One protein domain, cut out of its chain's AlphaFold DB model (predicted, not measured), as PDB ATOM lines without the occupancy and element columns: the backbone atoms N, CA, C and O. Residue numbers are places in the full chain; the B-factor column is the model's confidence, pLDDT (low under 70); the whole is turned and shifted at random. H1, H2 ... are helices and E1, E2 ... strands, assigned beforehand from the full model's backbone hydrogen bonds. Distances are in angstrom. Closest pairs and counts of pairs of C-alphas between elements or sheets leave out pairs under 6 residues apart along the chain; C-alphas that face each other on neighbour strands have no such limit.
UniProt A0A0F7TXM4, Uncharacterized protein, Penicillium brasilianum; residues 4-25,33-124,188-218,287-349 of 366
ATOM      1  N   SER A   4     166.917 277.175 362.123       89.25
ATOM      2  CA  SER A   4     167.376 278.566 362.030       89.25
ATOM      3  C   SER A   4     166.267 279.523 361.571       89.25
ATOM      4  O   SER A   4     166.272 280.693 361.939       89.25
ATOM      5  N   SER A   5     165.276 279.001 360.840       91.69
ATOM      6  CA  SER A   5     164.100 279.750 360.381       91.69
ATOM      7  C   SER A   5     162.961 279.807 361.405       91.69
ATOM      8  O   SER A   5     161.979 280.523 361.201       91.69
ATOM      9  N   LEU A   6     163.054 279.030 362.490       91.50
ATOM     10  CA  LEU A   6     162.027 279.000 363.524       91.50
ATOM     11  C   LEU A   6     162.168 280.173 364.500       91.50
ATOM     12  O   LEU A   6     163.292 280.530 364.862       91.50
ATOM     13  N   PRO A   7     161.039 280.731 364.981       92.38
ATOM     14  CA  PRO A   7     161.059 281.696 366.076       92.38
ATOM     15  C   PRO A   7     161.586 281.053 367.367       92.38
ATOM     16  O   PRO A   7     161.677 279.829 367.472       92.38
ATOM     17  N   ASP A   8     161.840 281.876 368.387       92.06
ATOM     18  CA  ASP A   8     162.312 281.429 369.709       92.06
ATOM     19  C   ASP A   8     161.440 280.341 370.349       92.06
ATOM     20  O   ASP A   8     161.911 279.575 371.186       92.06
ATOM     21  N   PHE A   9     160.163 280.285 369.974       95.19
ATOM     22  CA  PHE A   9     159.185 279.328 370.466       95.19
ATOM     23  C   PHE A   9     158.193 278.965 369.363       95.19
ATOM     24  O   PHE A   9     157.637 279.855 368.713       95.19
ATOM     25  N   LYS A  10     157.902 277.673 369.200       95.44
ATOM     26  CA  LYS A  10     156.854 277.195 368.296       95.44
ATOM     27  C   LYS A  10     156.261 275.872 368.771       95.44
ATOM     28  O   LYS A  10     156.997 274.956 369.125       95.44
ATOM     29  N   ILE A  11     154.937 275.751 368.698       95.00
ATOM     30  CA  ILE A  11     154.247 274.462 368.801       95.00
ATOM     31  C   ILE A  11     154.184 273.844 367.402       95.00
ATOM     32  O   ILE A  11     153.825 274.505 366.425       95.00
ATOM     33  N   LEU A  12     154.600 272.590 367.305       93.69
ATOM     34  CA  LEU A  12     154.692 271.797 366.092       93.69
ATOM     35  C   LEU A  12     153.806 270.567 366.260       93.69
ATOM     36  O   LEU A  12     153.934 269.846 367.245       93.69
ATOM     37  N   SER A  13     152.931 270.293 365.303       91.31
ATOM     38  CA  SER A  13     152.208 269.022 365.280       91.31
ATOM     39  C   SER A  13     153.147 267.911 364.814       91.31
ATOM     40  O   SER A  13     153.885 268.096 363.844       91.31
ATOM     41  N   HIS A  14     153.092 266.758 365.472       83.12
ATOM     42  CA  HIS A  14     153.690 265.531 364.968       83.12
ATOM     43  C   HIS A  14     152.587 264.470 364.836       83.12
ATOM     44  O   HIS A  14     151.815 264.267 365.774       83.12
ATOM     45  N   PRO A  15     152.452 263.800 363.681       68.56
ATOM     46  CA  PRO A  15     151.433 262.772 363.524       68.56
ATOM     47  C   PRO A  15     151.692 261.643 364.533       68.56
ATOM     48  O   PRO A  15     152.774 261.056 364.560       68.56
ATOM     49  N   MET A  16     150.710 261.343 365.388       66.12
ATOM     50  CA  MET A  16     150.749 260.122 366.193       66.12
ATOM     51  C   MET A  16     150.402 258.955 365.271       66.12
ATOM     52  O   MET A  16     149.266 258.837 364.820       66.12
ATOM     53  N   LYS A  17     151.383 258.104 364.973       61.53
ATOM     54  CA  LYS A  17     151.177 256.858 364.235       61.53
ATOM     55  C   LYS A  17     150.901 255.761 365.264       61.53
ATOM     56  O   LYS A  17     151.829 255.165 365.806       61.53
ATOM     57  N   TRP A  18     149.627 255.513 365.559       51.81
ATOM     58  CA  TRP A  18     149.221 254.353 366.354       51.81
ATOM     59  C   TRP A  18     148.882 253.211 365.390       51.81
ATOM     60  O   TRP A  18     148.007 253.361 364.541       51.81
ATOM     61  N   ASP A  19     149.628 252.107 365.453       48.88
ATOM     62  CA  ASP A  19     149.378 250.871 364.691       48.88
ATOM     63  C   ASP A  19     149.111 251.036 363.177       48.88
ATOM     64  O   ASP A  19     148.312 250.315 362.584       48.88
ATOM     65  N   GLY A  20     149.793 251.981 362.518       44.34
ATOM     66  CA  GLY A  20     149.695 252.168 361.063       44.34
ATOM     67  C   GLY A  20     148.381 252.785 360.569       44.34
ATOM     68  O   GLY A  20     148.159 252.824 359.360       44.34
ATOM     69  N   ILE A  21     147.532 253.291 361.469       43.91
ATOM     70  CA  ILE A  21     146.318 254.032 361.121       43.91
ATOM     71  C   ILE A  21     146.589 255.524 361.340       43.91
ATOM     72  O   ILE A  21     146.870 255.959 362.459       43.91
ATOM     73  N   GLU A  22     146.527 256.317 360.267       46.28
ATOM     74  CA  GLU A  22     146.512 257.779 360.367       46.28
ATOM     75  C   GLU A  22     145.218 258.203 361.069       46.28
ATOM     76  O   GLU A  22     144.117 257.961 360.575       46.28
ATOM     77  N   PHE A  23     145.340 258.788 362.260       48.53
ATOM     78  CA  PHE A  23     144.185 259.273 363.004       48.53
ATOM     79  C   PHE A  23     143.822 260.684 362.536       48.53
ATOM     80  O   PHE A  23     144.597 261.625 362.720       48.53
ATOM     81  N   ASP A  24     142.619 260.842 361.984       41.81
ATOM     82  CA  ASP A  24     141.994 262.155 361.850       41.81
ATOM     83  C   ASP A  24     141.687 262.712 363.249       41.81
ATOM     84  O   ASP A  24     141.156 262.011 364.117       41.81
ATOM     85  N   GLN A  25     141.992 263.996 363.463       47.50
ATOM     86  CA  GLN A  25     141.911 264.723 364.746       47.50
ATOM     87  C   GLN A  25     140.501 264.789 365.390       47.50
ATOM     88  O   GLN A  25     140.312 265.496 366.378       47.50
ATOM     89  N   GLU A  33     143.291 254.061 378.333       52.34
ATOM     90  CA  GLU A  33     143.008 253.236 379.519       52.34
ATOM     91  C   GLU A  33     144.198 252.350 379.947       52.34
ATOM     92  O   GLU A  33     144.212 251.881 381.082       52.34
ATOM     93  N   ASP A  34     145.228 252.162 379.108       77.00
ATOM     94  CA  ASP A  34     146.276 251.159 379.376       77.00
ATOM     95  C   ASP A  34     147.633 251.722 379.828       77.00
ATOM     96  O   ASP A  34     148.488 250.949 380.271       77.00
ATOM     97  N   LEU A  35     147.869 253.039 379.733       90.12
ATOM     98  CA  LEU A  35     149.168 253.634 380.068       90.12
ATOM     99  C   LEU A  35     149.149 254.319 381.441       90.12
ATOM    100  O   LEU A  35     148.669 255.440 381.579       90.12
ATOM    101  N   THR A  36     149.722 253.666 382.454       94.44
ATOM    102  CA  THR A  36     149.838 254.196 383.833       94.44
ATOM    103  C   THR A  36     151.243 253.988 384.395       94.44
ATOM    104  O   THR A  36     152.064 253.295 383.790       94.44
ATOM    105  N   LEU A  37     151.562 254.585 385.544       95.38
ATOM    106  CA  LEU A  37     152.890 254.523 386.153       95.38
ATOM    107  C   LEU A  37     152.920 253.717 387.453       95.38
ATOM    108  O   LEU A  37     152.211 253.995 388.418       95.38
ATOM    109  N   ASN A  38     153.865 252.783 387.523       94.56
ATOM    110  CA  ASN A  38     154.223 252.064 388.746       94.56
ATOM    111  C   ASN A  38     155.137 252.886 389.662       94.56
ATOM    112  O   ASN A  38     155.148 252.679 390.876       94.56
ATOM    113  N   ALA A  39     155.932 253.792 389.090       93.06
ATOM    114  CA  ALA A  39     156.918 254.564 389.832       93.06
ATOM    115  C   ALA A  39     157.212 255.917 389.179       93.06
ATOM    116  O   ALA A  39     157.143 256.078 387.961       93.06
ATOM    117  N   THR A  40     157.634 256.877 390.004       95.19
ATOM    118  CA  THR A  40     158.303 258.093 389.528       95.19
ATOM    119  C   THR A  40     159.772 257.791 389.262       95.19
ATOM    120  O   THR A  40     160.532 257.489 390.184       95.19
ATOM    121  N   SER A  41     160.192 257.881 388.006       96.94
ATOM    122  CA  SER A  41     161.556 257.564 387.586       96.94
ATOM    123  C   SER A  41     161.874 258.235 386.244       96.94
ATOM    124  O   SER A  41     161.023 258.846 385.597       96.94
ATOM    125  N   SER A  42     163.121 258.146 385.799       97.50
ATOM    126  CA  SER A  42     163.532 258.698 384.509       97.50
ATOM    127  C   SER A  42     164.522 257.796 383.805       97.50
ATOM    128  O   SER A  42     165.399 257.225 384.455       97.50
ATOM    129  N   TRP A  43     164.449 257.769 382.482       98.38
ATOM    130  CA  TRP A  43     165.464 257.187 381.619       98.38
ATOM    131  C   TRP A  43     166.081 258.263 380.735       98.38
ATOM    132  O   TRP A  43     165.415 259.205 380.308       98.38
ATOM    133  N   THR A  44     167.384 258.171 380.512       98.25
ATOM    134  CA  THR A  44     168.144 259.129 379.714       98.25
ATOM    135  C   THR A  44     169.088 258.400 378.779       98.25
ATOM    136  O   THR A  44     169.702 257.402 379.152       98.25
ATOM    137  N   TYR A  45     169.224 258.946 377.578       98.38
ATOM    138  CA  TYR A  45     170.161 258.518 376.563       98.38
ATOM    139  C   TYR A  45     170.924 259.722 376.015       98.38
ATOM    140  O   TYR A  45     170.326 260.744 375.692       98.38
ATOM    141  N   CYS A  46     172.240 259.595 375.890       98.19
ATOM    142  CA  CYS A  46     173.110 260.581 375.263       98.19
ATOM    143  C   CYS A  46     173.979 259.868 374.223       98.19
ATOM    144  O   CYS A  46     174.788 259.009 374.583       98.19
ATOM    145  N   GLY A  47     173.782 260.178 372.942       98.06
ATOM    146  CA  GLY A  47     174.376 259.411 371.847       98.06
ATOM    147  C   GLY A  47     173.830 259.767 370.461       98.06
ATOM    148  O   GLY A  47     173.095 260.751 370.328       98.06
ATOM    149  N   PRO A  48     174.165 258.963 369.435       98.19
ATOM    150  CA  PRO A  48     173.535 259.019 368.114       98.19
ATOM    151  C   PRO A  48     172.013 258.835 368.152       98.19
ATOM    152  O   PRO A  48     171.476 258.292 369.113       98.19
ATOM    153  N   LEU A  49     171.308 259.247 367.094       98.25
ATOM    154  CA  LEU A  49     169.871 258.968 366.963       98.25
ATOM    155  C   LEU A  49     169.603 257.471 367.163       98.25
ATOM    156  O   LEU A  49     170.278 256.625 366.569       98.25
ATOM    157  N   LEU A  50     168.642 257.144 368.029       97.56
ATOM    158  CA  LEU A  50     168.309 255.748 368.304       97.56
ATOM    159  C   LEU A  50     167.677 255.127 367.056       97.56
ATOM    160  O   LEU A  50     166.908 255.797 366.373       97.56
ATOM    161  N   PRO A  51     167.922 253.851 366.740       95.31
ATOM    162  CA  PRO A  51     167.143 253.203 365.700       95.31
ATOM    163  C   PRO A  51     165.680 253.087 366.155       95.31
ATOM    164  O   PRO A  51     165.396 252.764 367.310       95.31
ATOM    165  N   LEU A  52     164.734 253.329 365.242       94.62
ATOM    166  CA  LEU A  52     163.291 253.217 365.505       94.62
ATOM    167  C   LEU A  52     162.822 251.757 365.434       94.62
ATOM    168  O   LEU A  52     161.883 251.411 364.724       94.62
ATOM    169  N   ASN A  53     163.522 250.888 366.162       93.62
ATOM    170  CA  ASN A  53     163.197 249.480 366.329       93.62
ATOM    171  C   ASN A  53     163.238 249.140 367.822       93.62
ATOM    172  O   ASN A  53     164.260 249.350 368.479       93.62
ATOM    173  N   ALA A  54     162.141 248.597 368.351       91.88
ATOM    174  CA  ALA A  54     161.981 248.324 369.776       91.88
ATOM    175  C   ALA A  54     163.084 247.403 370.312       91.88
ATOM    176  O   ALA A  54     163.612 247.660 371.385       91.88
ATOM    177  N   GLU A  55     163.482 246.392 369.538       91.38
ATOM    178  CA  GLU A  55     164.516 245.415 369.917       91.38
ATOM    179  C   GLU A  55     165.929 246.011 369.971       91.38
ATOM    180  O   GLU A  55     166.837 245.417 370.546       91.38
ATOM    181  N   SER A  56     166.127 247.179 369.354       92.50
ATOM    182  CA  SER A  56     167.421 247.866 369.296       92.50
ATOM    183  C   SER A  56     167.588 248.947 370.364       92.50
ATOM    184  O   SER A  56     168.647 249.577 370.442       92.50
ATOM    185  N   LEU A  57     166.554 249.191 371.176       95.69
ATOM    186  CA  LEU A  57     166.650 250.144 372.273       95.69
ATOM    187  C   LEU A  57     167.626 249.625 373.342       95.69
ATOM    188  O   LEU A  57     167.757 248.416 373.539       95.69
ATOM    189  N   PRO A  58     168.323 250.519 374.068       96.38
ATOM    190  CA  PRO A  58     169.247 250.094 375.113       96.38
ATOM    191  C   PRO A  58     168.559 249.213 376.162       96.38
ATOM    192  O   PRO A  58     167.446 249.510 376.589       96.38
ATOM    193  N   SER A  59     169.240 248.183 376.664       94.81
ATOM    194  CA  SER A  59     168.700 247.293 377.709       94.81
ATOM    195  C   SER A  59     168.184 248.058 378.935       94.81
ATOM    196  O   SER A  59     167.142 247.719 379.493       94.81
ATOM    197  N   SER A  60     168.849 249.156 379.309       95.38
ATOM    198  CA  SER A  60     168.414 250.036 380.398       95.38
ATOM    199  C   SER A  60     167.068 250.722 380.138       95.38
ATOM    200  O   SER A  60     166.372 251.029 381.104       95.38
ATOM    201  N   PHE A  61     166.677 250.936 378.876       96.75
ATOM    202  CA  PHE A  61     165.336 251.404 378.518       96.75
ATOM    203  C   PHE A  61     164.299 250.338 378.843       96.75
ATOM    204  O   PHE A  61     163.316 250.644 379.502       96.75
ATOM    205  N   HIS A  62     164.532 249.088 378.429       94.94
ATOM    206  CA  HIS A  62     163.604 247.988 378.693       94.94
ATOM    207  C   HIS A  62     163.426 247.750 380.190       94.94
ATOM    208  O   HIS A  62     162.293 247.684 380.665       94.94
ATOM    209  N   THR A  63     164.528 247.718 380.946       94.81
ATOM    210  CA  THR A  63     164.476 247.597 382.408       94.81
ATOM    211  C   THR A  63     163.699 248.749 383.037       94.81
ATOM    212  O   THR A  63     162.866 248.532 383.916       94.81
ATOM    213  N   TRP A  64     163.943 249.981 382.584       96.69
ATOM    214  CA  TRP A  64     163.220 251.146 383.078       96.69
ATOM    215  C   TRP A  64     161.732 251.097 382.730       96.69
ATOM    216  O   TRP A  64     160.913 251.269 383.630       96.69
ATOM    217  N   ALA A  65     161.382 250.831 381.472       95.75
ATOM    218  CA  ALA A  65     160.008 250.781 380.994       95.75
ATOM    219  C   ALA A  65     159.211 249.711 381.748       95.75
ATOM    220  O   ALA A  65     158.160 250.024 382.294       95.75
ATOM    221  N   GLN A  66     159.764 248.500 381.886       94.50
ATOM    222  CA  GLN A  66     159.139 247.403 382.629       94.50
ATOM    223  C   GLN A  66     158.903 247.746 384.108       94.50
ATOM    224  O   GLN A  66     157.876 247.384 384.674       94.50
ATOM    225  N   ALA A  67     159.854 248.424 384.753       95.19
ATOM    226  CA  ALA A  67     159.743 248.768 386.169       95.19
ATOM    227  C   ALA A  67     158.859 250.000 386.434       95.19
ATOM    228  O   ALA A  67     158.390 250.191 387.554       95.19
ATOM    229  N   THR A  68     158.663 250.855 385.430       96.12
ATOM    230  CA  THR A  68     158.087 252.195 385.608       96.12
ATOM    231  C   THR A  68     156.691 252.319 385.033       96.12
ATOM    232  O   THR A  68     155.876 253.032 385.609       96.12
ATOM    233  N   VAL A  69     156.411 251.660 383.910       95.88
ATOM    234  CA  VAL A  69     155.215 251.909 383.109       95.88
ATOM    235  C   VAL A  69     154.397 250.629 382.973       95.88
ATOM    236  O   VAL A  69     154.940 249.569 382.676       95.88
ATOM    237  N   ASN A  70     153.088 250.736 383.180       94.38
ATOM    238  CA  ASN A  70     152.119 249.731 382.755       94.38
ATOM    239  C   ASN A  70     151.639 250.084 381.351       94.38
ATOM    240  O   ASN A  70     151.410 251.259 381.075       94.38
ATOM    241  N   GLY A  71     151.488 249.084 380.486       91.44
ATOM    242  CA  GLY A  71     151.202 249.294 379.066       91.44
ATOM    243  C   GLY A  71     152.468 249.523 378.236       91.44
ATOM    244  O   GLY A  71     153.592 249.323 378.702       91.44
ATOM    245  N   SER A  72     152.297 249.913 376.970       90.31
ATOM    246  CA  SER A  72     153.414 250.122 376.038       90.31
ATOM    247  C   SER A  72     153.613 251.600 375.716       90.31
ATOM    248  O   SER A  72     152.779 252.232 375.074       90.31
ATOM    249  N   ILE A  73     154.776 252.139 376.087       93.12
ATOM    250  CA  ILE A  73     155.217 253.486 375.679       93.12
ATOM    251  C   ILE A  73     155.852 253.522 374.289       93.12
ATOM    252  O   ILE A  73     156.150 254.604 373.789       93.12
ATOM    253  N   VAL A  74     156.121 252.364 373.677       93.31
ATOM    254  CA  VAL A  74     156.974 252.279 372.483       93.31
ATOM    255  C   VAL A  74     156.332 252.988 371.295       93.31
ATOM    256  O   VAL A  74     156.984 253.825 370.684       93.31
ATOM    257  N   SER A  75     155.058 252.718 370.998       91.06
ATOM    258  CA  SER A  75     154.344 253.358 369.880       91.06
ATOM    259  C   SER A  75     154.279 254.894 369.999       91.06
ATOM    260  O   SER A  75     154.731 255.577 369.069       91.06
ATOM    261  N   PRO A  76     153.810 255.482 371.124       92.25
ATOM    262  CA  PRO A  76     153.777 256.937 371.255       92.25
ATOM    263  C   PRO A  76     155.181 257.557 371.284       92.25
ATOM    264  O   PRO A  76     155.387 258.618 370.692       92.25
ATOM    265  N   LEU A  77     156.170 256.891 371.897       95.31
ATOM    266  CA  LEU A  77     157.560 257.348 371.867       95.31
ATOM    267  C   LEU A  77     158.121 257.338 370.442       95.31
ATOM    268  O   LEU A  77     158.739 258.313 370.033       95.31
ATOM    269  N   PHE A  78     157.903 256.270 369.676       95.44
ATOM    270  CA  PHE A  78     158.433 256.139 368.318       95.44
ATOM    271  C   PHE A  78     157.773 257.110 367.353       95.44
ATOM    272  O   PHE A  78     158.477 257.683 366.534       95.44
ATOM    273  N   SER A  79     156.476 257.387 367.503       93.94
ATOM    274  CA  SER A  79     155.811 258.457 366.746       93.94
ATOM    275  C   SER A  79     156.493 259.812 366.951       93.94
ATOM    276  O   SER A  79     156.689 260.571 366.004       93.94
ATOM    277  N   PHE A  80     156.875 260.122 368.192       96.38
ATOM    278  CA  PHE A  80     157.610 261.346 368.490       96.38
ATOM    279  C   PHE A  80     159.055 261.297 367.974       96.38
ATOM    280  O   PHE A  80     159.524 262.268 367.383       96.38
ATOM    281  N   LEU A  81     159.766 260.182 368.170       97.12
ATOM    282  CA  LEU A  81     161.156 260.046 367.728       97.12
ATOM    283  C   LEU A  81     161.295 260.044 366.201       97.12
ATOM    284  O   LEU A  81     162.281 260.574 365.710       97.12
ATOM    285  N   ASP A  82     160.313 259.533 365.457       96.12
ATOM    286  CA  ASP A  82     160.234 259.633 363.993       96.12
ATOM    287  C   ASP A  82     160.265 261.101 363.549       96.12
ATOM    288  O   ASP A  82     161.174 261.530 362.837       96.12
ATOM    289  N   PHE A  83     159.363 261.916 364.107       96.44
ATOM    290  CA  PHE A  83     159.346 263.363 363.885       96.44
ATOM    291  C   PHE A  83     160.660 264.040 364.302       96.44
ATOM    292  O   PHE A  83     161.192 264.879 363.571       96.44
ATOM    293  N   VAL A  84     161.207 263.686 365.470       97.44
ATOM    294  CA  VAL A  84     162.486 264.232 365.941       97.44
ATOM    295  C   VAL A  84     163.605 263.873 364.970       97.44
ATOM    296  O   VAL A  84     164.386 264.749 364.623       97.44
ATOM    297  N   HIS A  85     163.700 262.631 364.499       96.94
ATOM    298  CA  HIS A  85     164.749 262.215 363.573       96.94
ATOM    299  C   HIS A  85     164.672 262.974 362.254       96.94
ATOM    300  O   HIS A  85     165.700 263.474 361.795       96.94
ATOM    301  N   GLU A  86     163.479 263.121 361.677       95.94
ATOM    302  CA  GLU A  86     163.276 263.938 360.478       95.94
ATOM    303  C   GLU A  86     163.704 265.391 360.718       95.94
ATOM    304  O   GLU A  86     164.438 265.974 359.913       95.94
ATOM    305  N   PHE A  87     163.298 265.970 361.852       96.31
ATOM    306  CA  PHE A  87     163.646 267.339 362.212       96.31
ATOM    307  C   PHE A  87     165.159 267.515 362.414       96.31
ATOM    308  O   PHE A  87     165.744 268.440 361.854       96.31
ATOM    309  N   LEU A  88     165.811 266.637 363.178       96.75
ATOM    310  CA  LEU A  88     167.249 266.702 363.458       96.75
ATOM    311  C   LEU A  88     168.077 266.472 362.189       96.75
ATOM    312  O   LEU A  88     168.983 267.256 361.904       96.75
ATOM    313  N   THR A  89     167.712 265.478 361.375       95.69
ATOM    314  CA  THR A  89     168.394 265.172 360.107       95.69
ATOM    315  C   THR A  89     168.307 266.349 359.139       95.69
ATOM    316  O   THR A  89     169.315 266.736 358.551       95.69
ATOM    317  N   ALA A  90     167.138 266.993 359.035       95.50
ATOM    318  CA  ALA A  90     166.964 268.196 358.220       95.50
ATOM    319  C   ALA A  90     167.816 269.391 358.697       95.50
ATOM    320  O   ALA A  90     168.022 270.333 357.936       95.50
ATOM    321  N   ASN A  91     168.310 269.351 359.937       94.69
ATOM    322  CA  ASN A  91     169.174 270.362 360.547       94.69
ATOM    323  C   ASN A  91     170.634 269.905 360.689       94.69
ATOM    324  O   ASN A  91     171.406 270.541 361.404       94.69
ATOM    325  N   ASN A  92     171.028 268.825 360.002       94.44
ATOM    326  CA  ASN A  92     172.371 268.236 360.059       94.44
ATOM    327  C   ASN A  92     172.806 267.827 361.480       94.44
ATOM    328  O   ASN A  92     173.987 267.891 361.820       94.44
ATOM    329  N   VAL A  93     171.854 267.404 362.313       95.44
ATOM    330  CA  VAL A  93     172.106 266.885 363.659       95.44
ATOM    331  C   VAL A  93     171.818 265.387 363.684       95.44
ATOM    332  O   VAL A  93     170.729 264.948 363.324       95.44
ATOM    333  N   SER A  94     172.790 264.599 364.140       96.69
ATOM    334  CA  SER A  94     172.700 263.133 364.224       96.69
ATOM    335  C   SER A  94     172.878 262.589 365.643       96.69
ATOM    336  O   SER A  94     172.915 261.373 365.838       96.69
ATOM    337  N   THR A  95     172.998 263.464 366.642       97.81
ATOM    338  CA  THR A  95     173.184 263.089 368.045       97.81
ATOM    339  C   THR A  95     172.314 263.954 368.949       97.81
ATOM    340  O   THR A  95     171.924 265.077 368.613       97.81
ATOM    341  N   TYR A  96     171.952 263.407 370.104       98.19
ATOM    342  CA  TYR A  96     171.081 264.083 371.054       98.19
ATOM    343  C   TYR A  96     171.283 263.603 372.492       98.19
ATOM    344  O   TYR A  96     171.856 262.549 372.773       98.19
ATOM    345  N   TRP A  97     170.761 264.397 373.414       97.81
ATOM    346  CA  TRP A  97     170.436 263.994 374.767       97.81
ATOM    347  C   TRP A  97     168.916 263.865 374.865       97.81
ATOM    348  O   TRP A  97     168.194 264.864 374.892       97.81
ATOM    349  N   LEU A  98     168.433 262.631 374.933       98.56
ATOM    350  CA  LEU A  98     167.032 262.268 375.104       98.56
ATOM    351  C   LEU A  98     166.763 261.940 376.574       98.56
ATOM    352  O   LEU A  98     167.452 261.119 377.174       98.56
ATOM    353  N   THR A  99     165.733 262.540 377.160       98.44
ATOM    354  CA  THR A  99     165.280 262.228 378.517       98.44
ATOM    355  C   THR A  99     163.787 261.946 378.520       98.44
ATOM    356  O   THR A  99     163.003 262.756 378.030       98.44
ATOM    357  N   ILE A 100     163.404 260.834 379.142       98.50
ATOM    358  CA  ILE A 100     162.021 260.465 379.432       98.50
ATOM    359  C   ILE A 100     161.839 260.509 380.948       98.50
ATOM    360  O   ILE A 100     162.562 259.838 381.687       98.50
ATOM    361  N   ARG A 101     160.900 261.328 381.423       97.88
ATOM    362  CA  ARG A 101     160.562 261.473 382.845       97.88
ATOM    363  C   ARG A 101     159.142 260.978 383.073       97.88
ATOM    364  O   ARG A 101     158.207 261.557 382.532       97.88
ATOM    365  N   ALA A 102     159.010 259.930 383.877       97.50
ATOM    366  CA  ALA A 102     157.745 259.426 384.384       97.50
ATOM    367  C   ALA A 102     157.535 259.970 385.800       97.50
ATOM    368  O   ALA A 102     158.412 259.856 386.660       97.50
ATOM    369  N   SER A 103     156.400 260.608 386.048       95.69
ATOM    370  CA  SER A 103     156.073 261.209 387.339       95.69
ATOM    371  C   SER A 103     154.653 260.858 387.727       95.69
ATOM    372  O   SER A 103     153.727 261.109 386.962       95.69
ATOM    373  N   GLN A 104     154.501 260.283 388.915       94.62
ATOM    374  CA  GLN A 104     153.193 260.064 389.518       94.62
ATOM    375  C   GLN A 104     152.614 261.390 390.010       94.62
ATOM    376  O   GLN A 104     153.349 262.362 390.219       94.62
ATOM    377  N   GLY A 105     151.296 261.403 390.207       93.00
ATOM    378  CA  GLY A 105     150.569 262.567 390.705       93.00
ATOM    379  C   GLY A 105     151.195 263.177 391.963       93.00
ATOM    380  O   GLY A 105     151.572 262.462 392.894       93.00
ATOM    381  N   SER A 106     151.322 264.504 391.987       90.44
ATOM    382  CA  SER A 106     151.928 265.246 393.095       90.44
ATOM    383  C   SER A 106     151.423 266.686 393.153       90.44
ATOM    384  O   SER A 106     151.262 267.338 392.122       90.44
ATOM    385  N   ASP A 107     151.295 267.210 394.370       90.12
ATOM    386  CA  ASP A 107     150.925 268.608 394.640       90.12
ATOM    387  C   ASP A 107     152.149 269.552 394.584       90.12
ATOM    388  O   ASP A 107     152.064 270.758 394.817       90.12
ATOM    389  N   GLU A 108     153.341 269.013 394.282       85.62
ATOM    390  CA  GLU A 108     154.598 269.772 394.234       85.62
ATOM    391  C   GLU A 108     154.544 270.964 393.251       85.62
ATOM    392  O   GLU A 108     155.253 271.966 393.439       85.62
ATOM    393  N   PHE A 109     153.707 270.849 392.218       86.00
ATOM    394  CA  PHE A 109     153.586 271.794 391.107       86.00
ATOM    395  C   PHE A 109     152.274 272.586 391.108       86.00
ATOM    396  O   PHE A 109     151.989 273.279 390.130       86.00
ATOM    397  N   ASP A 110     151.523 272.576 392.215       85.00
ATOM    398  CA  ASP A 110     150.315 273.402 392.397       85.00
ATOM    399  C   ASP A 110     150.604 274.900 392.284       85.00
ATOM    400  O   ASP A 110     149.742 275.705 391.932       85.00
ATOM    401  N   THR A 111     151.851 275.284 392.560       81.31
ATOM    402  CA  THR A 111     152.380 276.616 392.268       81.31
ATOM    403  C   THR A 111     153.364 276.524 391.099       81.31
ATOM    404  O   THR A 111     154.319 275.743 391.189       81.31
ATOM    405  N   PRO A 112     153.195 277.320 390.020       84.31
ATOM    406  CA  PRO A 112     154.104 277.274 388.886       84.31
ATOM    407  C   PRO A 112     155.521 277.655 389.296       84.31
ATOM    408  O   PRO A 112     155.749 278.612 390.041       84.31
ATOM    409  N   ARG A 113     156.495 276.941 388.741       86.88
ATOM    410  CA  ARG A 113     157.922 277.181 388.952       86.88
ATOM    411  C   ARG A 113     158.536 277.713 387.667       86.88
ATOM    412  O   ARG A 113     159.357 277.049 387.035       86.88
ATOM    413  N   TRP A 114     158.115 278.920 387.295       88.94
ATOM    414  CA  TRP A 114     158.583 279.600 386.092       88.94
ATOM    415  C   TRP A 114     160.107 279.735 386.072       88.94
ATOM    416  O   TRP A 114     160.712 280.271 387.006       88.94
ATOM    417  N   HIS A 115     160.727 279.249 385.002       89.38
ATOM    418  CA  HIS A 115     162.165 279.332 384.784       89.38
ATOM    419  C   HIS A 115     162.512 279.296 383.293       89.38
ATOM    420  O   HIS A 115     161.678 278.984 382.448       89.38
ATOM    421  N   THR A 116     163.765 279.618 382.988       91.12
ATOM    422  CA  THR A 116     164.401 279.373 381.690       91.12
ATOM    423  C   THR A 116     165.457 278.299 381.881       91.12
ATOM    424  O   THR A 116     166.134 278.283 382.913       91.12
ATOM    425  N   ASP A 117     165.642 277.448 380.880       90.94
ATOM    426  CA  ASP A 117     166.822 276.593 380.824       90.94
ATOM    427  C   ASP A 117     168.081 277.430 380.575       90.94
ATOM    428  O   ASP A 117     168.044 278.413 379.830       90.94
ATOM    429  N   ASP A 118     169.204 277.021 381.162       88.88
ATOM    430  CA  ASP A 118     170.513 277.582 380.830       88.88
ATOM    431  C   ASP A 118     170.986 277.096 379.448       88.88
ATOM    432  O   ASP A 118     170.487 276.111 378.895       88.88
ATOM    433  N   LEU A 119     171.995 277.774 378.891       88.50
ATOM    434  CA  LEU A 119     172.697 277.271 377.709       88.50
ATOM    435  C   LEU A 119     173.388 275.942 378.039       88.50
ATOM    436  O   LEU A 119     174.160 275.857 378.999       88.50
ATOM    437  N   PHE A 120     173.164 274.931 377.201       86.25
ATOM    438  CA  PHE A 120     173.892 273.658 377.274       86.25
ATOM    439  C   PHE A 120     175.308 273.838 376.735       86.25
ATOM    440  O   PHE A 120     176.280 273.370 377.339       86.25
ATOM    441  N   PHE A 121     175.415 274.590 375.638       88.56
ATOM    442  CA  PHE A 121     176.652 274.818 374.912       88.56
ATOM    443  C   PHE A 121     176.832 276.323 374.681       88.56
ATOM    444  O   PHE A 121     176.016 276.981 374.038       88.56
ATOM    445  N   SER A 122     177.895 276.897 375.229       83.62
ATOM    446  CA  SER A 122     178.273 278.283 374.961       83.62
ATOM    447  C   SER A 122     179.069 278.361 373.669       83.62
ATOM    448  O   SER A 122     179.899 277.484 373.450       83.62
ATOM    449  N   PRO A 123     178.892 279.402 372.841       76.06
ATOM    450  CA  PRO A 123     179.715 279.592 371.654       76.06
ATOM    451  C   PRO A 123     181.208 279.509 371.990       76.06
ATOM    452  O   PRO A 123     181.659 280.063 373.001       76.06
ATOM    453  N   GLY A 124     181.972 278.807 371.153       66.44
ATOM    454  CA  GLY A 124     183.429 278.838 371.229       66.44
ATOM    455  C   GLY A 124     183.957 280.270 371.067       66.44
ATOM    456  O   GLY A 124     183.307 281.089 370.408       66.44
ATOM    457  N   PRO A 188     181.645 279.968 387.639       32.28
ATOM    458  CA  PRO A 188     181.643 279.105 386.469       32.28
ATOM    459  C   PRO A 188     180.216 278.641 386.187       32.28
ATOM    460  O   PRO A 188     179.645 277.837 386.926       32.28
ATOM    461  N   SER A 189     179.643 279.166 385.108       45.94
ATOM    462  CA  SER A 189     178.458 278.583 384.504       45.94
ATOM    463  C   SER A 189     178.787 277.143 384.100       45.94
ATOM    464  O   SER A 189     179.890 276.850 383.632       45.94
ATOM    465  N   VAL A 190     177.836 276.225 384.280       54.38
ATOM    466  CA  VAL A 190     177.956 274.797 383.919       54.38
ATOM    467  C   VAL A 190     178.045 274.601 382.394       54.38
ATOM    468  O   VAL A 190     178.208 273.485 381.915       54.38
ATOM    469  N   GLN A 191     178.040 275.681 381.620       66.19
ATOM    470  CA  GLN A 191     178.183 275.706 380.173       66.19
ATOM    471  C   GLN A 191     179.414 274.947 379.658       66.19
ATOM    472  O   GLN A 191     180.524 275.035 380.198       66.19
ATOM    473  N   ILE A 192     179.208 274.148 378.614       77.38
ATOM    474  CA  ILE A 192     180.279 273.556 377.810       77.38
ATOM    475  C   ILE A 192     180.648 274.566 376.736       77.38
ATOM    476  O   ILE A 192     179.765 275.055 376.045       77.38
ATOM    477  N   THR A 193     181.926 274.898 376.586       82.38
ATOM    478  CA  THR A 193     182.363 275.646 375.405       82.38
ATOM    479  C   THR A 193     182.187 274.745 374.190       82.38
ATOM    480  O   THR A 193     182.834 273.705 374.104       82.38
ATOM    481  N   SER A 194     181.280 275.136 373.303       83.19
ATOM    482  CA  SER A 194     180.981 274.445 372.062       83.19
ATOM    483  C   SER A 194     182.163 274.543 371.112       83.19
ATOM    484  O   SER A 194     182.840 275.573 371.036       83.19
ATOM    485  N   SER A 195     182.377 273.479 370.350       78.56
ATOM    486  CA  SER A 195     183.254 273.515 369.177       78.56
ATOM    487  C   SER A 195     182.648 274.306 368.006       78.56
ATOM    488  O   SER A 195     183.377 274.750 367.118       78.56
ATOM    489  N   SER A 196     181.328 274.528 368.019       78.25
ATOM    490  CA  SER A 196     180.606 275.319 367.024       78.25
ATOM    491  C   SER A 196     180.511 276.796 367.440       78.25
ATOM    492  O   SER A 196     180.265 277.100 368.612       78.25
ATOM    493  N   PRO A 197     180.634 277.748 366.494       76.81
ATOM    494  CA  PRO A 197     180.302 279.149 366.755       76.81
ATOM    495  C   PRO A 197     178.793 279.359 366.956       76.81
ATOM    496  O   PRO A 197     178.396 280.302 367.630       76.81
ATOM    497  N   ASN A 198     177.967 278.462 366.406       79.75
ATOM    498  CA  ASN A 198     176.509 278.483 366.498       79.75
ATOM    499  C   ASN A 198     176.026 277.144 367.076       79.75
ATOM    500  O   ASN A 198     175.587 276.268 366.324       79.75
ATOM    501  N   PRO A 199     176.180 276.918 368.391       86.94
ATOM    502  CA  PRO A 199     175.604 275.751 369.050       86.94
ATOM    503  C   PRO A 199     174.085 275.693 368.854       86.94
ATOM    504  O   PRO A 199     173.431 276.726 368.729       86.94
ATOM    505  N   THR A 200     173.523 274.482 368.871       88.62
ATOM    506  CA  THR A 200     172.084 274.242 368.676       88.62
ATOM    507  C   THR A 200     171.248 275.092 369.635       88.62
ATOM    508  O   THR A 200     170.461 275.900 369.170       88.62
ATOM    509  N   ASN A 201     171.463 275.021 370.951       92.75
ATOM    510  CA  ASN A 201     170.792 275.876 371.952       92.75
ATOM    511  C   ASN A 201     169.268 276.036 371.750       92.75
ATOM    512  O   ASN A 201     168.675 277.091 371.987       92.75
ATOM    513  N   TRP A 202     168.617 274.942 371.367       95.44
ATOM    514  CA  TRP A 202     167.168 274.767 371.367       95.44
ATOM    515  C   TRP A 202     166.828 273.355 371.832       95.44
ATOM    516  O   TRP A 202     167.696 272.484 371.906       95.44
ATOM    517  N   LYS A 203     165.560 273.138 372.170       96.50
ATOM    518  CA  LYS A 203     165.019 271.856 372.615       96.50
ATOM    519  C   LYS A 203     163.741 271.516 371.874       96.50
ATOM    520  O   LYS A 203     163.032 272.406 371.405       96.50
ATOM    521  N   LEU A 204     163.449 270.221 371.836       98.06
ATOM    522  CA  LEU A 204     162.154 269.675 371.450       98.06
ATOM    523  C   LEU A 204     161.571 268.929 372.646       98.06
ATOM    524  O   LEU A 204     162.246 268.086 373.239       98.06
ATOM    525  N   THR A 205     160.325 269.214 373.007       97.88
ATOM    526  CA  THR A 205     159.647 268.516 374.105       97.88
ATOM    527  C   THR A 205     158.246 268.077 373.719       97.88
ATOM    528  O   THR A 205     157.587 268.722 372.912       97.88
ATOM    529  N   THR A 206     157.781 266.973 374.292       97.38
ATOM    530  CA  THR A 206     156.388 266.523 374.187       97.38
ATOM    531  C   THR A 206     155.963 265.843 375.488       97.38
ATOM    532  O   THR A 206     156.749 265.689 376.430       97.38
ATOM    533  N   THR A 207     154.698 265.461 375.584       95.69
ATOM    534  CA  THR A 207     154.156 264.683 376.695       95.69
ATOM    535  C   THR A 207     153.325 263.539 376.130       95.69
ATOM    536  O   THR A 207     152.398 263.762 375.357       95.69
ATOM    537  N   LEU A 208     153.699 262.308 376.485       94.69
ATOM    538  CA  LEU A 208     153.058 261.083 375.996       94.69
ATOM    539  C   LEU A 208     151.859 260.673 376.861       94.69
ATOM    540  O   LEU A 208     150.944 260.027 376.364       94.69
ATOM    541  N   LEU A 209     151.882 261.050 378.142       94.56
ATOM    542  CA  LEU A 209     150.826 260.817 379.128       94.56
ATOM    543  C   LEU A 209     150.713 262.051 380.023       94.56
ATOM    544  O   LEU A 209     151.743 262.566 380.461       94.56
ATOM    545  N   GLY A 210     149.492 262.486 380.325       93.06
ATOM    546  CA  GLY A 210     149.236 263.626 381.206       93.06
ATOM    547  C   GLY A 210     149.423 265.003 380.538       93.06
ATOM    548  O   GLY A 210     149.541 265.102 379.315       93.06
ATOM    549  N   PRO A 211     149.413 266.092 381.328       91.81
ATOM    550  CA  PRO A 211     149.444 267.463 380.811       91.81
ATOM    551  C   PRO A 211     150.820 267.886 380.265       91.81
ATOM    552  O   PRO A 211     151.860 267.549 380.830       91.81
ATOM    553  N   GLY A 212     150.839 268.694 379.200       92.44
ATOM    554  CA  GLY A 212     152.063 269.245 378.600       92.44
ATOM    555  C   GLY A 212     152.821 270.233 379.498       92.44
ATOM    556  O   GLY A 212     152.304 270.721 380.498       92.44
ATOM    557  N   THR A 213     154.061 270.577 379.159       94.25
ATOM    558  CA  THR A 213     154.770 271.682 379.841       94.25
ATOM    559  C   THR A 213     154.060 273.015 379.586       94.25
ATOM    560  O   THR A 213     153.628 273.275 378.463       94.25
ATOM    561  N   LEU A 214     153.956 273.859 380.615       92.69
ATOM    562  CA  LEU A 214     153.412 275.211 380.501       92.69
ATOM    563  C   LEU A 214     154.499 276.182 380.066       92.69
ATOM    564  O   LEU A 214     155.579 276.190 380.649       92.69
ATOM    565  N   PHE A 215     154.193 277.060 379.123       92.94
ATOM    566  CA  PHE A 215     155.085 278.119 378.668       92.94
ATOM    567  C   PHE A 215     154.397 279.466 378.808       92.94
ATOM    568  O   PHE A 215     153.214 279.579 378.517       92.94
ATOM    569  N   ILE A 216     155.123 280.505 379.209       90.44
ATOM    570  CA  ILE A 216     154.624 281.873 379.077       90.44
ATOM    571  C   ILE A 216     154.433 282.165 377.587       90.44
ATOM    572  O   ILE A 216     155.283 281.812 376.763       90.44
ATOM    573  N   ALA A 217     153.309 282.798 377.244       89.06
ATOM    574  CA  ALA A 217     152.957 283.084 375.860       89.06
ATOM    575  C   ALA A 217     154.109 283.814 375.131       89.06
ATOM    576  O   ALA A 217     154.725 284.714 375.713       89.06
ATOM    577  N   PRO A 218     154.408 283.485 373.856       89.31
ATOM    578  CA  PRO A 218     155.593 284.002 373.165       89.31
ATOM    579  C   PRO A 218     155.719 285.525 373.164       89.31
ATOM    580  O   PRO A 218     156.812 286.055 373.359       89.31
ATOM    581  N   GLY A 287     148.067 284.397 379.447       79.88
ATOM    582  CA  GLY A 287     149.525 284.570 379.433       79.88
ATOM    583  C   GLY A 287     150.346 283.273 379.398       79.88
ATOM    584  O   GLY A 287     151.560 283.329 379.602       79.88
ATOM    585  N   VAL A 288     149.717 282.116 379.162       86.81
ATOM    586  CA  VAL A 288     150.320 280.780 379.195       86.81
ATOM    587  C   VAL A 288     149.827 279.939 378.014       86.81
ATOM    588  O   VAL A 288     148.648 279.948 377.689       86.81
ATOM    589  N   VAL A 289     150.727 279.168 377.403       90.19
ATOM    590  CA  VAL A 289     150.453 278.206 376.330       90.19
ATOM    591  C   VAL A 289     150.959 276.814 376.719       90.19
ATOM    592  O   VAL A 289     151.949 276.675 377.440       90.19
ATOM    593  N   GLN A 290     150.288 275.768 376.238       91.94
ATOM    594  CA  GLN A 290     150.606 274.373 376.544       91.94
ATOM    595  C   GLN A 290     150.380 273.514 375.300       91.94
ATOM    596  O   GLN A 290     149.349 273.644 374.643       91.94
ATOM    597  N   ALA A 291     151.337 272.640 374.980       92.31
ATOM    598  CA  ALA A 291     151.172 271.676 373.895       92.31
ATOM    599  C   ALA A 291     150.113 270.625 374.245       92.31
ATOM    600  O   ALA A 291     150.055 270.129 375.375       92.31
ATOM    601  N   ARG A 292     149.300 270.279 373.250       90.94
ATOM    602  CA  ARG A 292     148.307 269.208 373.293       90.94
ATOM    603  C   ARG A 292     148.954 267.860 372.970       90.94
ATOM    604  O   ARG A 292     150.115 267.762 372.575       90.94
ATOM    605  N   ARG A 293     148.173 266.792 373.125       87.69
ATOM    606  CA  ARG A 293     148.568 265.451 372.681       87.69
ATOM    607  C   ARG A 293     148.842 265.459 371.172       87.69
ATOM    608  O   ARG A 293     148.060 266.024 370.413       87.69
ATOM    609  N   GLY A 294     149.943 264.833 370.756       90.25
ATOM    610  CA  GLY A 294     150.405 264.855 369.361       90.25
ATOM    611  C   GLY A 294     151.087 266.164 368.949       90.25
ATOM    612  O   GLY A 294     151.381 266.371 367.772       90.25
ATOM    613  N   GLU A 295     151.351 267.065 369.895       94.25
ATOM    614  CA  GLU A 295     152.146 268.262 369.655       94.25
ATOM    615  C   GLU A 295     153.505 268.173 370.356       94.25
ATOM    616  O   GLU A 295     153.689 267.550 371.406       94.25
ATOM    617  N   CYS A 296     154.482 268.828 369.749       95.75
ATOM    618  CA  CYS A 296     155.820 269.028 370.259       95.75
ATOM    619  C   CYS A 296     156.090 270.529 370.357       95.75
ATOM    620  O   CYS A 296     155.705 271.303 369.486       95.75
ATOM    621  N   VAL A 297     156.784 270.951 371.405       97.25
ATOM    622  CA  VAL A 297     157.263 272.322 371.533       97.25
ATOM    623  C   VAL A 297     158.721 272.390 371.112       97.25
ATOM    624  O   VAL A 297     159.574 271.738 371.709       97.25
ATOM    625  N   PHE A 298     159.004 273.233 370.124       97.50
ATOM    626  CA  PHE A 298     160.336 273.753 369.849       97.50
ATOM    627  C   PHE A 298     160.545 275.049 370.632       97.50
ATOM    628  O   PHE A 298     159.699 275.946 370.577       97.50
ATOM    629  N   PHE A 299     161.676 275.188 371.321       97.06
ATOM    630  CA  PHE A 299     162.044 276.459 371.944       97.06
ATOM    631  C   PHE A 299     163.552 276.639 372.114       97.06
ATOM    632  O   PHE A 299     164.286 275.674 372.339       97.06
ATOM    633  N   ARG A 300     164.014 277.890 372.036       95.62
ATOM    634  CA  ARG A 300     165.381 278.302 372.382       95.62
ATOM    635  C   ARG A 300     165.599 278.200 373.888       95.62
ATOM    636  O   ARG A 300     164.653 278.282 374.674       95.62
ATOM    637  N   VAL A 301     166.855 278.049 374.293       93.88
ATOM    638  CA  VAL A 301     167.277 278.053 375.703       93.88
ATOM    639  C   VAL A 301     168.264 279.186 375.975       93.88
ATOM    640  O   VAL A 301     168.776 279.812 375.052       93.88
ATOM    641  N   GLY A 302     168.558 279.446 377.246       90.25
ATOM    642  CA  GLY A 302     169.440 280.526 377.674       90.25
ATOM    643  C   GLY A 302     168.693 281.757 378.178       90.25
ATOM    644  O   GLY A 302     167.475 281.875 378.082       90.25
ATOM    645  N   GLU A 303     169.443 282.696 378.751       84.88
ATOM    646  CA  GLU A 303     168.872 283.858 379.444       84.88
ATOM    647  C   GLU A 303     168.309 284.932 378.494       84.88
ATOM    648  O   GLU A 303     167.471 285.737 378.908       84.88
ATOM    649  N   ASP A 304     168.736 284.940 377.230       86.88
ATOM    650  CA  ASP A 304     168.389 285.993 376.269       86.88
ATOM    651  C   ASP A 304     167.223 285.618 375.352       86.88
ATOM    652  O   ASP A 304     166.345 286.452 375.114       86.88
ATOM    653  N   GLU A 305     167.174 284.360 374.911       90.75
ATOM    654  CA  GLU A 305     166.185 283.834 373.955       90.75
ATOM    655  C   GLU A 305     165.298 282.739 374.563       90.75
ATOM    656  O   GLU A 305     164.271 282.381 373.992       90.75
ATOM    657  N   GLY A 306     165.643 282.238 375.755       93.25
ATOM    658  CA  GLY A 306     164.963 281.110 376.378       93.25
ATOM    659  C   GLY A 306     163.464 281.322 376.569       93.25
ATOM    660  O   GLY A 306     163.028 282.381 377.040       93.25
ATOM    661  N   ALA A 307     162.674 280.300 376.245       94.31
ATOM    662  CA  ALA A 307     161.262 280.282 376.608       94.31
ATOM    663  C   ALA A 307     161.102 280.075 378.123       94.31
ATOM    664  O   ALA A 307     161.713 279.174 378.715       94.31
ATOM    665  N   VAL A 308     160.269 280.907 378.753       92.12
ATOM    666  CA  VAL A 308     159.972 280.790 380.184       92.12
ATOM    667  C   VAL A 308     158.881 279.747 380.380       92.12
ATOM    668  O   VAL A 308     157.809 279.859 379.791       92.12
ATOM    669  N   HIS A 309     159.140 278.734 381.201       93.38
ATOM    670  CA  HIS A 309     158.258 277.581 381.324       93.38
ATOM    671  C   HIS A 309     158.182 277.022 382.747       93.38
ATOM    672  O   HIS A 309     158.983 277.359 383.622       93.38
ATOM    673  N   SER A 310     157.173 276.190 382.987       91.88
ATOM    674  CA  SER A 310     156.906 275.507 384.250       91.88
ATOM    675  C   SER A 310     156.369 274.107 383.979       91.88
ATOM    676  O   SER A 310     155.683 273.865 382.986       91.88
ATOM    677  N   GLU A 311     156.626 273.189 384.907       91.00
ATOM    678  CA  GLU A 311     155.841 271.957 384.971       91.00
ATOM    679  C   GLU A 311     154.367 272.310 385.258       91.00
ATOM    680  O   GLU A 311     154.116 273.294 385.972       91.00
ATOM    681  N   PRO A 312     153.409 271.565 384.681       90.00
ATOM    682  CA  PRO A 312     151.988 271.751 384.943       90.00
ATOM    683  C   PRO A 312     151.591 271.174 386.306       90.00
ATOM    684  O   PRO A 312     152.263 270.299 386.854       90.00
ATOM    685  N   MET A 313     150.433 271.604 386.801       88.12
ATOM    686  CA  MET A 313     149.744 270.948 387.905       88.12
ATOM    687  C   MET A 313     149.371 269.544 387.430       88.12
ATOM    688  O   MET A 313     148.707 269.390 386.403       88.12
ATOM    689  N   SER A 314     149.853 268.525 388.136       86.06
ATOM    690  CA  SER A 314     149.716 267.132 387.719       86.06
ATOM    691  C   SER A 314     149.411 266.270 388.933       86.06
ATOM    692  O   SER A 314     150.304 265.665 389.518       86.06
ATOM    693  N   HIS A 315     148.133 266.195 389.302       91.06
ATOM    694  CA  HIS A 315     147.654 265.252 390.321       91.06
ATOM    695  C   HIS A 315     147.499 263.819 389.773       91.06
ATOM    696  O   HIS A 315     147.164 262.908 390.524       91.06
ATOM    697  N   GLY A 316     147.744 263.615 388.473       91.94
ATOM    698  CA  GLY A 316     147.792 262.310 387.815       91.94
ATOM    699  C   GLY A 316     149.165 262.007 387.214       91.94
ATOM    700  O   GLY A 316     150.070 262.849 387.240       91.94
ATOM    701  N   ASP A 317     149.290 260.798 386.670       94.88
ATOM    702  CA  ASP A 317     150.503 260.309 386.020       94.88
ATOM    703  C   ASP A 317     150.879 261.139 384.791       94.88
ATOM    704  O   ASP A 317     150.029 261.593 384.020       94.88
ATOM    705  N   ARG A 318     152.186 261.316 384.594       95.62
ATOM    706  CA  ARG A 318     152.735 262.098 383.492       95.62
ATOM    707  C   ARG A 318     154.012 261.488 382.933       95.62
ATOM    708  O   ARG A 318     154.937 261.185 383.683       95.62
ATOM    709  N   ILE A 319     154.097 261.381 381.606       97.38
ATOM    710  CA  ILE A 319     155.305 260.963 380.880       97.38
ATOM    711  C   ILE A 319     155.745 262.098 379.962       97.38
ATOM    712  O   ILE A 319     155.180 262.318 378.892       97.38
ATOM    713  N   PHE A 320     156.782 262.811 380.383       97.56
ATOM    714  CA  PHE A 320     157.378 263.920 379.651       97.56
ATOM    715  C   PHE A 320     158.630 263.470 378.900       97.56
ATOM    716  O   PHE A 320     159.479 262.774 379.462       97.56
ATOM    717  N   VAL A 321     158.783 263.927 377.658       98.44
ATOM    718  CA  VAL A 321     159.954 263.638 376.825       98.44
ATOM    719  C   VAL A 321     160.621 264.944 376.414       98.44
ATOM    720  O   VAL A 321     159.956 265.878 375.969       98.44
ATOM    721  N   ASN A 322     161.943 265.006 376.554       97.62
ATOM    722  CA  ASN A 322     162.766 266.133 376.128       97.62
ATOM    723  C   ASN A 322     163.962 265.661 375.309       97.62
ATOM    724  O   ASN A 322     164.644 264.713 375.695       97.62
ATOM    725  N   VAL A 323     164.246 266.388 374.236       98.38
ATOM    726  CA  VAL A 323     165.386 266.193 373.351       98.38
ATOM    727  C   VAL A 323     166.204 267.477 373.325       98.38
ATOM    728  O   VAL A 323     165.712 268.535 372.927       98.38
ATOM    729  N   VAL A 324     167.468 267.368 373.730       97.31
ATOM    730  CA  VAL A 324     168.482 268.412 373.561       97.31
ATOM    731  C   VAL A 324     169.455 267.949 372.474       97.31
ATOM    732  O   VAL A 324     170.280 267.071 372.732       97.31
ATOM    733  N   PRO A 325     169.367 268.482 371.252       96.56
ATOM    734  CA  PRO A 325     170.318 268.173 370.196       96.56
ATOM    735  C   PRO A 325     171.664 268.845 370.468       96.56
ATOM    736  O   PRO A 325     171.714 269.942 371.023       96.56
ATOM    737  N   GLY A 326     172.752 268.224 370.031       93.94
ATOM    738  CA  GLY A 326     174.111 268.770 370.114       93.94
ATOM    739  C   GLY A 326     175.004 268.109 369.071       93.94
ATOM    740  O   GLY A 326     174.555 267.191 368.395       93.94
ATOM    741  N   CYS A 327     176.248 268.564 368.909       93.00
ATOM    742  CA  CYS A 327     177.237 267.765 368.180       93.00
ATOM    743  C   CYS A 327     177.851 266.708 369.108       93.00
ATOM    744  O   CYS A 327     177.743 266.788 370.337       93.00
ATOM    745  N   GLU A 328     178.489 265.696 368.522       94.56
ATOM    746  CA  GLU A 328     179.113 264.616 369.286       94.56
ATOM    747  C   GLU A 328     180.166 265.138 370.272       94.56
ATOM    748  O   GLU A 328     180.181 264.727 371.432       94.56
ATOM    749  N   GLU A 329     181.021 266.065 369.843       93.06
ATOM    750  CA  GLU A 329     182.089 266.637 370.664       93.06
ATOM    751  C   GLU A 329     181.523 267.331 371.906       93.06
ATOM    752  O   GLU A 329     181.979 267.094 373.029       93.06
ATOM    753  N   ASP A 330     180.483 268.137 371.715       92.62
ATOM    754  CA  ASP A 330     179.843 268.893 372.782       92.62
ATOM    755  C   ASP A 330     179.160 267.958 373.794       92.62
ATOM    756  O   ASP A 330     179.294 268.141 375.011       92.62
ATOM    757  N   LEU A 331     178.482 266.908 373.312       94.00
ATOM    758  CA  LEU A 331     177.865 265.886 374.161       94.00
ATOM    759  C   LEU A 331     178.911 265.045 374.904       94.00
ATOM    760  O   LEU A 331     178.736 264.780 376.094       94.00
ATOM    761  N   ARG A 332     180.036 264.685 374.270       94.38
ATOM    762  CA  ARG A 332     181.169 264.015 374.934       94.38
ATOM    763  C   ARG A 332     181.726 264.868 376.069       94.38
ATOM    764  O   ARG A 332     181.904 264.368 377.181       94.38
ATOM    765  N   CYS A 333     181.966 266.154 375.818       91.25
ATOM    766  CA  CYS A 333     182.426 267.088 376.842       91.25
ATOM    767  C   CYS A 333     181.413 267.222 377.986       91.25
ATOM    768  O   CYS A 333     181.807 267.277 379.157       91.25
ATOM    769  N   LEU A 334     180.117 267.247 377.665       89.12
ATOM    770  CA  LEU A 334     179.053 267.297 378.658       89.12
ATOM    771  C   LEU A 334     179.044 266.036 379.533       89.12
ATOM    772  O   LEU A 334     179.087 266.167 380.754       89.12
ATOM    773  N   MET A 335     179.077 264.837 378.948       90.44
ATOM    774  CA  MET A 335     179.119 263.566 379.691       90.44
ATOM    775  C   MET A 335     180.375 263.450 380.567       90.44
ATOM    776  O   MET A 335     180.289 263.063 381.737       90.44
ATOM    777  N   ALA A 336     181.531 263.885 380.056       89.94
ATOM    778  CA  ALA A 336     182.795 263.850 380.787       89.94
ATOM    779  C   ALA A 336     182.769 264.695 382.075       89.94
ATOM    780  O   ALA A 336     183.359 264.293 383.080       89.94
ATOM    781  N   LYS A 337     182.038 265.825 382.105       85.06
ATOM    782  CA  LYS A 337     181.850 266.615 383.343       85.06
ATOM    783  C   LYS A 337     181.168 265.820 384.459       85.06
ATOM    784  O   LYS A 337     181.385 266.117 385.633       85.06
ATOM    785  N   TRP A 338     180.365 264.825 384.097       81.44
ATOM    786  CA  TRP A 338     179.647 263.951 385.023       81.44
ATOM    787  C   TRP A 338     180.389 262.633 385.279       81.44
ATOM    788  O   TRP A 338     179.852 261.751 385.945       81.44
ATOM    789  N   GLY A 339     181.622 262.496 384.777       90.62
ATOM    790  CA  GLY A 339     182.407 261.267 384.892       90.62
ATOM    791  C   GLY A 339     181.806 260.101 384.109       90.62
ATOM    792  O   GLY A 339     182.022 258.949 384.475       90.62
ATOM    793  N   MET A 340     181.018 260.395 383.075       91.44
ATOM    794  CA  MET A 340     180.354 259.399 382.246       91.44
ATOM    795  C   MET A 340     180.978 259.350 380.853       91.44
ATOM    796  O   MET A 340     181.446 260.358 380.325       91.44
ATOM    797  N   GLU A 341     180.943 258.169 380.249       94.62
ATOM    798  CA  GLU A 341     181.386 257.944 378.875       94.62
ATOM    799  C   GLU A 341     180.238 258.159 377.883       94.62
ATOM    800  O   GLU A 341     179.066 258.108 378.253       94.62
ATOM    801  N   TYR A 342     180.583 258.420 376.624       95.81
ATOM    802  CA  TYR A 342     179.644 258.565 375.509       95.81
ATOM    803  C   TYR A 342     179.888 257.444 374.481       95.81
ATOM    804  O   TYR A 342     181.059 257.209 374.147       95.81
ATOM    805  N   PRO A 343     178.833 256.848 373.888       96.81
ATOM    806  CA  PRO A 343     177.413 257.074 374.186       96.81
ATOM    807  C   PRO A 343     176.987 256.366 375.480       96.81
ATOM    808  O   PRO A 343     177.659 255.444 375.942       96.81
ATOM    809  N   ARG A 344     175.863 256.777 376.077       96.00
ATOM    810  CA  ARG A 344     175.360 256.155 377.312       96.00
ATOM    811  C   ARG A 344     173.849 256.213 377.436       96.00
ATOM    812  O   ARG A 344     173.235 257.227 377.120       96.00
ATOM    813  N   ALA A 345     173.284 255.149 378.001       96.62
ATOM    814  CA  ALA A 345     171.892 255.051 378.420       96.62
ATOM    815  C   ALA A 345     171.821 254.685 379.908       96.62
ATOM    816  O   ALA A 345     172.499 253.753 380.338       96.62
ATOM    817  N   TRP A 346     171.011 255.378 380.702       94.81
ATOM    818  CA  TRP A 346     170.877 255.103 382.135       94.81
ATOM    819  C   TRP A 346     169.490 255.469 382.657       94.81
ATOM    820  O   TRP A 346     168.760 256.243 382.042       94.81
ATOM    821  N   CYS A 347     169.136 254.931 383.821       93.62
ATOM    822  CA  CYS A 347     167.902 255.268 384.521       93.62
ATOM    823  C   CYS A 347     168.172 255.722 385.962       93.62
ATOM    824  O   CYS A 347     169.214 255.426 386.547       93.62
ATOM    825  N   VAL A 348     167.229 256.476 386.520       91.06
ATOM    826  CA  VAL A 348     167.238 256.984 387.899       91.06
ATOM    827  C   VAL A 348     165.834 256.820 388.475       91.06
ATOM    828  O   VAL A 348     164.856 256.969 387.749       91.06
ATOM    829  N   GLY A 349     165.725 256.538 389.774       87.56
ATOM    830  CA  GLY A 349     164.434 256.427 390.466       87.56
ATOM    831  C   GLY A 349     163.815 255.030 390.447       87.56
ATOM    832  O   GLY A 349     162.691 254.866 390.905       87.56
TER     833      GLY A 349
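This is residues 4 to 25, 33 to 124, 188 to 218 and 287 to 349 of the 366 residues of an uncharacterized protein of Penicillium brasilianum (UniProt A0A0F7TXM4). One twisted sheet of seven strands forms the core, with two helices over one of its faces, H1 over E2 and E9 near one edge and H2 over E4, apart from each other, and with H3 over the opposite face. A small separate sheet, E5 and E6, lies apart from the three helices, and long loops fill much of the rest. The printed part has 208 residues, with three named helices and nine named strands in the order E1 E2 H1 H2 E3 E4 E5 E6 E7 E8 H3 E9; the large sheet runs E1 E7 E4 E8 E3 E2 E9, antiparallel throughout. The class is mixed, helices and strands, though under half of the residues are in named elements. The whole is compact, with a radius of gyration of the C-alphas of 16.7 A and a rounded outline of 49 by 42 by 34 A.

E1 is residues 9 to 13, and C-alpha 9 stands at (159.185, 279.328, 370.466). E2, residues 41 to 48, is 22.9 A long. H1 is residues 59 to 68, 14.1 A long, and H2 is residues 74 to 90, the longest helix at 23.6 A, with C-alpha 74 at (156.974, 252.279, 372.483). E3, residues 95 to 103, measures 25.9 A, and E4, residues 202 to 209, measures 22.8 A. The short strands E5, residues 214 to 216, and E6, residues 288 to 290, come next. E7 is residues 295 to 300, 16.8 A long, and E8 is residues 318 to 326, 26.1 A long. H3 is residues 328 to 337, 14.5 A long, and E9 is residues 344 to 348, with C-alpha 348 at (167.238, 256.984, 387.899).

The large sheet has E1 and E9 as its edge strands. E1 and E7 are antiparallel neighbours, with N 10 and O 298 2.8 A apart, within hydrogen-bond range. E7 and E4 follow with N 205 and O 297 at 2.9 A, and E4 and E8 with N 206 and O 321 at 3.0 A. E8 and E3 have N 99 and O 322 at 2.8 A, E3 and E2 have N 45 and O 98 at 2.8 A, and E2 and E9 have N 44 and O 346 at 2.8 A. From edge to edge the strands' lines turn by 93 degrees. The three layers, helices on both faces of the sheet, are H1 and H2 on one face, the sheet, and H3 on the other. H1 lies over E2 and E9 at a height over the sheet of 8.6 A, along the strands, at 22 degrees to E2 on the local plane; its closest C-alphas to E9 are those of Ser 60 and Trp 346, 5.9 A apart. H2 lies over E4 and only just over E8, on which 3 of its C-alphas fall, at a height of 8.1 A; the closest C-alphas of H2 and E4 are those of Pro 76 and Leu 208, 6.3 A apart. H3 lies over E3 and only just over E2, on which 3 of its C-alphas fall, at a height of 9.2 A; the closest C-alphas of H3 and E3 are those of Thr 95 and Glu 328, 6.2 A apart. In H1 and H3 every O i to N i+4 pair is within hydrogen-bond range; in H2 12 of 13 are. E5 and E6 are antiparallel, with N 215 and O 289 at 2.8 A, and residues 214 to 215 of E5 also pair with residues 309 to 310.

The C-alphas of Ile 21 and Pro 188 are the two farthest apart, at 50.2 A. Residues 26 to 32, 125 to 187 and 219 to 286 are not printed, and the C-alpha gaps across these cuts are 18.7 A, 15.3 A and 8.7 A. The link E7 to E8 is long, with 17 residues. The mean pLDDT of the printed part is 89.3, and it is under 70 at residues 15 to 25, 33, 124 and 188 to 191.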